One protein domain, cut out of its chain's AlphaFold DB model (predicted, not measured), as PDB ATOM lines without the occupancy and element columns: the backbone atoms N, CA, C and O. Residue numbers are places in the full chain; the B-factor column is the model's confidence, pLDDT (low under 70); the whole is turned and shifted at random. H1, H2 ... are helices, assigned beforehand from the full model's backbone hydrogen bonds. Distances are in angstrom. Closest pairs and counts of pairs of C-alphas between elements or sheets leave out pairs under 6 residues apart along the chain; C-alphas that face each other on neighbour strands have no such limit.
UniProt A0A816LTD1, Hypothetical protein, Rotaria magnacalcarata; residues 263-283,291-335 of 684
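Overview. This is residues 263 to 283 and 291 to 335 of the 684 residues of the protein "Hypothetical protein" of Rotaria magnacalcarata (UniProt A0A816LTD1). One long helix, H1, makes one end of a rod, with residues 263 to 270 standing free; short H2 packs on its later part, and loops lead to small H3 and H4 at the other end. The 66 printed residues hold four named helices, H1 to H4 in chain order, and no named strand: all helix. The whole is loose, radius of gyration of the C-alphas 13.6 A, spanning 47 by 22 by 17 A.

Arrangement. Start at H1, residues 263 to 281: with residues 271 to 279 alone it touches H2, residues 303 to 308, at a steep tilt of 50 degrees, the same way; the closest C-alphas, of Ala 275 and Pro 303, are 5.4 A apart. H3, residues 322 to 325, and H4, residues 331 to 334, only just touch, only at the corner, with 3 pairs of C-alphas within 8 A, the closest Asp 323 and His 331, 6.5 A. H1 and H2 are each apart from H3 and H4. O i to N i+4 pairs are within hydrogen-bond range throughout H2 and in 14 of 15 in H1; H3 and H4 are too short for one.

Along the chain. Find C-alpha 263 at (215.635, 220.732, 150.576); H1 runs 25.8 A from there. H2 measures 8.5 A, H3 5.0 A and H4 5.4 A, ending at C-alpha 334, (223.040, 230.387, 187.246).

Size, cuts and confidence. The farthest C-alphas, of Ile 263 and Arg 326, are 46.7 A apart. Residues 284 to 290 are not printed; C-alphas 283 and 291 stand 11.2 A apart across the cut. H2 to H3 is a long link. Look for pLDDT under 70 at residues 263 to 283 and 303.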
ATOM      1  N   ILE A 263     214.835 221.284 149.479       37.03
ATOM      2  CA  ILE A 263     215.635 220.732 150.576       37.03
ATOM      3  C   ILE A 263     216.352 221.862 151.339       37.03
ATOM      4  O   ILE A 263     216.385 221.843 152.567       37.03
ATOM      5  N   ARG A 264     216.844 222.903 150.649       37.12
ATOM      6  CA  ARG A 264     217.504 224.056 151.293       37.12
ATOM      7  C   ARG A 264     216.564 224.912 152.149       37.12
ATOM      8  O   ARG A 264     216.978 225.332 153.224       37.12
ATOM      9  N   SER A 265     215.307 225.135 151.747       41.06
ATOM     10  CA  SER A 265     214.329 225.873 152.573       41.06
ATOM     11  C   SER A 265     213.953 225.127 153.862       41.06
ATOM     12  O   SER A 265     213.840 225.741 154.922       41.06
ATOM     13  N   ALA A 266     213.848 223.796 153.808       41.62
ATOM     14  CA  ALA A 266     213.658 222.949 154.989       41.62
ATOM     15  C   ALA A 266     214.912 222.887 155.891       41.62
ATOM     16  O   ALA A 266     214.793 222.859 157.116       41.62
ATOM     17  N   GLN A 267     216.118 222.933 155.309       45.56
ATOM     18  CA  GLN A 267     217.388 222.947 156.048       45.56
ATOM     19  C   GLN A 267     217.582 224.202 156.918       45.56
ATOM     20  O   GLN A 267     218.154 224.087 158.001       45.56
ATOM     21  N   TYR A 268     217.105 225.385 156.507       48.88
ATOM     22  CA  TYR A 268     217.194 226.603 157.336       48.88
ATOM     23  C   TYR A 268     216.316 226.533 158.591       48.88
ATOM     24  O   TYR A 268     216.749 226.936 159.669       48.88
ATOM     25  N   HIS A 269     215.115 225.960 158.475       51.12
ATOM     26  CA  HIS A 269     214.250 225.699 159.627       51.12
ATOM     27  C   HIS A 269     214.883 224.692 160.591       51.12
ATOM     28  O   HIS A 269     214.950 224.955 161.788       51.12
ATOM     29  N   LEU A 270     215.403 223.576 160.065       50.16
ATOM     30  CA  LEU A 270     216.091 222.564 160.870       50.16
ATOM     31  C   LEU A 270     217.295 223.152 161.616       50.16
ATOM     32  O   LEU A 270     217.493 222.812 162.772       50.16
ATOM     33  N   LYS A 271     218.049 224.082 161.012       53.97
ATOM     34  CA  LYS A 271     219.151 224.783 161.694       53.97
ATOM     35  C   LYS A 271     218.681 225.646 162.868       53.97
ATOM     36  O   LYS A 271     219.297 225.587 163.924       53.97
ATOM     37  N   TYR A 272     217.619 226.440 162.699       52.22
ATOM     38  CA  TYR A 272     217.112 227.303 163.776       52.22
ATOM     39  C   TYR A 272     216.467 226.482 164.901       52.22
ATOM     40  O   TYR A 272     216.787 226.689 166.067       52.22
ATOM     41  N   SER A 273     215.608 225.514 164.565       51.47
ATOM     42  CA  SER A 273     214.981 224.625 165.551       51.47
ATOM     43  C   SER A 273     216.016 223.782 166.298       51.47
ATOM     44  O   SER A 273     215.960 223.728 167.521       51.47
ATOM     45  N   ALA A 274     217.012 223.226 165.598       52.94
ATOM     46  CA  ALA A 274     218.097 222.485 166.237       52.94
ATOM     47  C   ALA A 274     218.967 223.381 167.128       52.94
ATOM     48  O   ALA A 274     219.361 222.938 168.193       52.94
ATOM     49  N   ALA A 275     219.244 224.638 166.751       51.72
ATOM     50  CA  ALA A 275     220.003 225.564 167.599       51.72
ATOM     51  C   ALA A 275     219.251 225.937 168.890       51.72
ATOM     52  O   ALA A 275     219.868 226.088 169.940       51.72
ATOM     53  N   VAL A 276     217.921 226.047 168.829       55.62
ATOM     54  CA  VAL A 276     217.065 226.324 169.996       55.62
ATOM     55  C   VAL A 276     216.927 225.090 170.892       55.62
ATOM     56  O   VAL A 276     216.976 225.213 172.111       55.62
ATOM     57  N   GLU A 277     216.790 223.898 170.310       55.00
ATOM     58  CA  GLU A 277     216.802 222.631 171.057       55.00
ATOM     59  C   GLU A 277     218.177 222.359 171.687       55.00
ATOM     60  O   GLU A 277     218.254 221.909 172.828       55.00
ATOM     61  N   HIS A 278     219.258 222.708 170.988       54.84
ATOM     62  CA  HIS A 278     220.636 222.632 171.472       54.84
ATOM     63  C   HIS A 278     220.890 223.605 172.638       54.84
ATOM     64  O   HIS A 278     221.450 223.188 173.645       54.84
ATOM     65  N   ASP A 279     220.415 224.857 172.565       53.59
ATOM     66  CA  ASP A 279     220.467 225.840 173.667       53.59
ATOM     67  C   ASP A 279     219.685 225.366 174.911       53.59
ATOM     68  O   ASP A 279     220.123 225.553 176.043       53.59
ATOM     69  N   LEU A 280     218.550 224.681 174.718       53.69
ATOM     70  CA  LEU A 280     217.748 224.110 175.810       53.69
ATOM     71  C   LEU A 280     218.340 222.816 176.403       53.69
ATOM     72  O   LEU A 280     218.051 222.500 177.558       53.69
ATOM     73  N   GLY A 281     219.137 222.064 175.635       46.66
ATOM     74  CA  GLY A 281     219.729 220.779 176.031       46.66
ATOM     75  C   GLY A 281     221.157 220.855 176.589       46.66
ATOM     76  O   GLY A 281     221.588 219.939 177.288       46.66
ATOM     77  N   HIS A 282     221.891 221.947 176.338       49.16
ATOM     78  CA  HIS A 282     223.317 222.088 176.688       49.16
ATOM     79  C   HIS A 282     223.631 222.262 178.177       49.16
ATOM     80  O   HIS A 282     224.797 222.381 178.551       49.16
ATOM     81  N   SER A 283     222.633 222.227 179.059       45.62
ATOM     82  CA  SER A 283     222.889 222.300 180.499       45.62
ATOM     83  C   SER A 283     223.585 221.051 181.063       45.62
ATOM     84  O   SER A 283     224.043 221.105 182.201       45.62
ATOM     85  N   LEU A 291     231.930 229.160 177.380       74.56
ATOM     86  CA  LEU A 291     230.786 229.802 178.037       74.56
ATOM     87  C   LEU A 291     230.528 231.184 177.424       74.56
ATOM     88  O   LEU A 291     231.455 231.966 177.205       74.56
ATOM     89  N   CYS A 292     229.256 231.506 177.184       82.38
ATOM     90  CA  CYS A 292     228.850 232.817 176.697       82.38
ATOM     91  C   CYS A 292     229.295 233.916 177.677       82.38
ATOM     92  O   CYS A 292     228.914 233.899 178.849       82.38
ATOM     93  N   ARG A 293     230.051 234.915 177.194       81.44
ATOM     94  CA  ARG A 293     230.550 236.039 178.018       81.44
ATOM     95  C   ARG A 293     229.433 236.865 178.654       81.44
ATOM     96  O   ARG A 293     229.626 237.428 179.726       81.44
ATOM     97  N   ASP A 294     228.268 236.901 178.011       79.69
ATOM     98  CA  ASP A 294     227.092 237.617 178.507       79.69
ATOM     99  C   ASP A 294     226.327 236.830 179.590       79.69
ATOM    100  O   ASP A 294     225.414 237.377 180.215       79.69
ATOM    101  N   GLY A 295     226.681 235.557 179.822       82.00
ATOM    102  CA  GLY A 295     226.117 234.696 180.864       82.00
ATOM    103  C   GLY A 295     224.587 234.727 180.905       82.00
ATOM    104  O   GLY A 295     223.915 234.650 179.871       82.00
ATOM    105  N   GLY A 296     224.022 234.915 182.101       79.50
ATOM    106  CA  GLY A 296     222.576 235.008 182.302       79.50
ATOM    107  C   GLY A 296     221.900 236.237 181.682       79.50
ATOM    108  O   GLY A 296     220.676 236.291 181.564       79.50
ATOM    109  N   ARG A 297     222.675 237.225 181.222       82.75
ATOM    110  CA  ARG A 297     222.153 238.428 180.551       82.75
ATOM    111  C   ARG A 297     222.119 238.292 179.029       82.75
ATOM    112  O   ARG A 297     221.666 239.218 178.353       82.75
ATOM    113  N   CYS A 298     222.569 237.161 178.484       83.06
ATOM    114  CA  CYS A 298     222.598 236.931 177.049       83.06
ATOM    115  C   CYS A 298     221.186 236.931 176.441       83.06
ATOM    116  O   CYS A 298     220.361 236.059 176.723       83.06
ATOM    117  N   LYS A 299     220.937 237.865 175.519       81.31
ATOM    118  CA  LYS A 299     219.701 237.939 174.718       81.31
ATOM    119  C   LYS A 299     219.891 237.467 173.277       81.31
ATOM    120  O   LYS A 299     218.934 237.490 172.511       81.31
ATOM    121  N   ASN A 300     221.108 237.069 172.903       77.75
ATOM    122  CA  ASN A 300     221.412 236.661 171.540       77.75
ATOM    123  C   ASN A 300     220.797 235.285 171.243       77.75
ATOM    124  O   ASN A 300     221.127 234.303 171.905       77.75
ATOM    125  N   MET A 301     219.890 235.251 170.269       75.19
ATOM    126  CA  MET A 301     219.211 234.042 169.792       75.19
ATOM    127  C   MET A 301     219.647 233.668 168.369       75.19
ATOM    128  O   MET A 301     218.975 232.879 167.708       75.19
ATOM    129  N   ASP A 302     220.727 234.270 167.861       72.81
ATOM    130  CA  ASP A 302     221.261 233.912 166.552       72.81
ATOM    131  C   ASP A 302     221.766 232.452 166.575       72.81
ATOM    132  O   ASP A 302     222.508 232.087 167.492       72.81
ATOM    133  N   PRO A 303     221.381 231.601 165.605       68.44
ATOM    134  CA  PRO A 303     221.780 230.195 165.576       68.44
ATOM    135  C   PRO A 303     223.290 229.967 165.623       68.44
ATOM    136  O   PRO A 303     223.731 228.999 166.239       68.44
ATOM    137  N   ASP A 304     224.082 230.850 165.010       73.44
ATOM    138  CA  ASP A 304     225.538 230.725 165.015       73.44
ATOM    139  C   ASP A 304     226.094 231.027 166.416       73.44
ATOM    140  O   ASP A 304     227.023 230.363 166.874       73.44
ATOM    141  N   HIS A 305     225.473 231.964 167.147       80.69
ATOM    142  CA  HIS A 305     225.799 232.252 168.549       80.69
ATOM    143  C   HIS A 305     225.410 231.100 169.479       80.69
ATOM    144  O   HIS A 305     226.219 230.684 170.305       80.69
ATOM    145  N   LEU A 306     224.187 230.577 169.342       75.00
ATOM    146  CA  LEU A 306     223.681 229.465 170.157       75.00
ATOM    147  C   LEU A 306     224.441 228.151 169.903       75.00
ATOM    148  O   LEU A 306     224.508 227.295 170.781       75.00
ATOM    149  N   LYS A 307     225.037 227.984 168.712       71.12
ATOM    150  CA  LYS A 307     225.928 226.856 168.409       71.12
ATOM    151  C   LYS A 307     227.348 227.069 168.950       71.12
ATOM    152  O   LYS A 307     227.992 226.106 169.354       71.12
ATOM    153  N   ALA A 308     227.853 228.304 168.928       74.88
ATOM    154  CA  ALA A 308     229.233 228.613 169.306       74.88
ATOM    155  C   ALA A 308     229.472 228.662 170.824       74.88
ATOM    156  O   ALA A 308     230.585 228.370 171.266       74.88
ATOM    157  N   TYR A 309     228.459 229.028 171.616       77.94
ATOM    158  CA  TYR A 309     228.611 229.274 173.051       77.94
ATOM    159  C   TYR A 309     227.642 228.454 173.898       77.94
ATOM    160  O   TYR A 309     226.494 228.254 173.515       77.94
ATOM    161  N   ARG A 310     228.093 228.052 175.093       76.62
ATOM    162  CA  ARG A 310     227.227 227.478 176.133       76.62
ATOM    163  C   ARG A 310     226.535 228.564 176.939       76.62
ATOM    164  O   ARG A 310     227.177 229.518 177.395       76.62
ATOM    165  N   HIS A 311     225.243 228.375 177.178       79.56
ATOM    166  CA  HIS A 311     224.419 229.245 178.009       79.56
ATOM    167  C   HIS A 311     223.973 228.527 179.275       79.56
ATOM    168  O   HIS A 311     223.850 227.308 179.327       79.56
ATOM    169  N   VAL A 312     223.732 229.320 180.312       79.25
ATOM    170  CA  VAL A 312     223.153 228.838 181.567       79.25
ATOM    171  C   VAL A 312     221.641 228.614 181.390       79.25
ATOM    172  O   VAL A 312     221.037 229.284 180.543       79.25
ATOM    173  N   PRO A 313     221.015 227.700 182.155       77.00
ATOM    174  CA  PRO A 313     219.602 227.357 181.999       77.00
ATOM    175  C   PRO A 313     218.667 228.571 182.003       77.00
ATOM    176  O   PRO A 313     218.894 229.548 182.715       77.00
ATOM    177  N   LEU A 314     217.566 228.508 181.253       77.00
ATOM    178  CA  LEU A 314     216.570 229.581 181.267       77.00
ATOM    179  C   LEU A 314     215.898 229.698 182.640       77.00
ATOM    180  O   LEU A 314     215.453 228.714 183.232       77.00
ATOM    181  N   CYS A 315     215.774 230.931 183.130       80.56
ATOM    182  CA  CYS A 315     214.998 231.212 184.325       80.56
ATOM    183  C   CYS A 315     213.519 230.895 184.078       80.56
ATOM    184  O   CYS A 315     212.934 231.354 183.097       80.56
ATOM    185  N   ARG A 316     212.873 230.215 185.033       79.44
ATOM    186  CA  ARG A 316     211.431 229.902 184.997       79.44
ATOM    187  C   ARG A 316     210.541 231.131 184.776       79.44
ATOM    188  O   ARG A 316     209.455 231.013 184.217       79.44
ATOM    189  N   TYR A 317     211.004 232.293 185.230       76.19
ATOM    190  CA  TYR A 317     210.283 233.563 185.170       76.19
ATOM    191  C   TYR A 317     210.781 234.491 184.048       76.19
ATOM    192  O   TYR A 317     210.322 235.622 183.951       76.19
ATOM    193  N   HIS A 318     211.692 234.032 183.180       82.94
ATOM    194  CA  HIS A 318     212.167 234.756 181.993       82.94
ATOM    195  C   HIS A 318     212.575 236.213 182.289       82.94
ATOM    196  O   HIS A 318     213.522 236.444 183.031       82.94
ATOM    197  N   LEU A 319     211.887 237.206 181.715       80.94
ATOM    198  CA  LEU A 319     212.152 238.630 181.952       80.94
ATOM    199  C   LEU A 319     211.424 239.195 183.184       80.94
ATOM    200  O   LEU A 319     211.760 240.286 183.634       80.94
ATOM    201  N   GLU A 320     210.461 238.461 183.742       80.12
ATOM    202  CA  GLU A 320     209.682 238.848 184.928       80.12
ATOM    203  C   GLU A 320     210.347 238.400 186.242       80.12
ATOM    204  O   GLU A 320     209.812 238.603 187.332       80.12
ATOM    205  N   CYS A 321     211.528 237.780 186.161       82.88
ATOM    206  CA  CYS A 321     212.277 237.337 187.326       82.88
ATOM    207  C   CYS A 321     212.662 238.520 188.230       82.88
ATOM    208  O   CYS A 321     213.429 239.405 187.842       82.88
ATOM    209  N   VAL A 322     212.179 238.499 189.474       84.00
ATOM    210  CA  VAL A 322     212.442 239.551 190.468       84.00
ATOM    211  C   VAL A 322     213.937 239.684 190.776       84.00
ATOM    212  O   VAL A 322     214.431 240.803 190.894       84.00
ATOM    213  N   ASP A 323     214.674 238.575 190.853       84.56
ATOM    214  CA  ASP A 323     216.112 238.588 191.156       84.56
ATOM    215  C   ASP A 323     216.943 239.176 190.011       84.56
ATOM    216  O   ASP A 323     217.919 239.892 190.249       84.56
ATOM    217  N   PHE A 324     216.512 238.957 188.766       85.62
ATOM    218  CA  PHE A 324     217.082 239.612 187.590       85.62
ATOM    219  C   PHE A 324     216.795 241.117 187.588       85.62
ATOM    220  O   PHE A 324     217.709 241.918 187.390       85.62
ATOM    221  N   ILE A 325     215.551 241.513 187.878       84.38
ATOM    222  CA  ILE A 325     215.139 242.924 187.955       84.38
ATOM    223  C   ILE A 325     215.905 243.665 189.063       84.38
ATOM    224  O   ILE A 325     216.305 244.811 188.879       84.38
ATOM    225  N   ARG A 326     216.169 243.000 190.194       85.44
ATOM    226  CA  ARG A 326     216.984 243.523 191.305       85.44
ATOM    227  C   ARG A 326     218.491 243.506 191.030       85.44
ATOM    228  O   ARG A 326     219.260 243.991 191.854       85.44
ATOM    229  N   GLY A 327     218.920 242.967 189.888       82.00
ATOM    230  CA  GLY A 327     220.317 242.961 189.464       82.00
ATOM    231  C   GLY A 327     221.202 241.941 190.182       82.00
ATOM    232  O   GLY A 327     222.414 242.144 190.226       82.00
ATOM    233  N   SER A 328     220.639 240.851 190.721       85.69
ATOM    234  CA  SER A 328     221.403 239.809 191.420       85.69
ATOM    235  C   SER A 328     222.436 239.158 190.496       85.69
ATOM    236  O   SER A 328     222.098 238.405 189.579       85.69
ATOM    237  N   ALA A 329     223.715 239.449 190.739       80.50
ATOM    238  CA  ALA A 329     224.825 238.879 189.978       80.50
ATOM    239  C   ALA A 329     224.952 237.365 190.197       80.50
ATOM    240  O   ALA A 329     225.343 236.650 189.283       80.50
ATOM    241  N   GLU A 330     224.587 236.872 191.382       82.62
ATOM    242  CA  GLU A 330     224.567 235.442 191.691       82.62
ATOM    243  C   GLU A 330     223.502 234.712 190.876       82.62
ATOM    244  O   GLU A 330     223.831 233.791 190.141       82.62
ATOM    245  N   HIS A 331     222.268 235.215 190.861       83.69
ATOM    246  CA  HIS A 331     221.196 234.606 190.077       83.69
ATOM    247  C   HIS A 331     221.463 234.652 188.559       83.69
ATOM    248  O   HIS A 331     221.140 233.711 187.840       83.69
ATOM    249  N   CYS A 332     222.095 235.725 188.064       82.69
ATOM    250  CA  CYS A 332     222.497 235.845 186.655       82.69
ATOM    251  C   CYS A 332     223.716 234.978 186.282       82.69
ATOM    252  O   CYS A 332     224.048 234.896 185.098       82.69
ATOM    253  N   ARG A 333     224.422 234.380 187.255       82.25
ATOM    254  CA  ARG A 333     225.442 233.357 186.974       82.25
ATOM    255  C   ARG A 333     224.809 231.999 186.705       82.25
ATOM    256  O   ARG A 333     225.362 231.262 185.904       82.25
ATOM    257  N   ASP A 334     223.661 231.714 187.311       81.00
ATOM    258  CA  ASP A 334     223.040 230.387 187.246       81.00
ATOM    259  C   ASP A 334     221.888 230.311 186.238       81.00
ATOM    260  O   ASP A 334     221.581 229.230 185.739       81.00
ATOM    261  N   TYR A 335     221.252 231.445 185.916       82.19
ATOM    262  CA  TYR A 335     220.080 231.478 185.044       82.19
ATOM    263  C   TYR A 335     220.127 232.581 183.996       82.19
ATOM    264  O   TYR A 335     220.564 233.701 184.261       82.19
TER     265      TYR A 335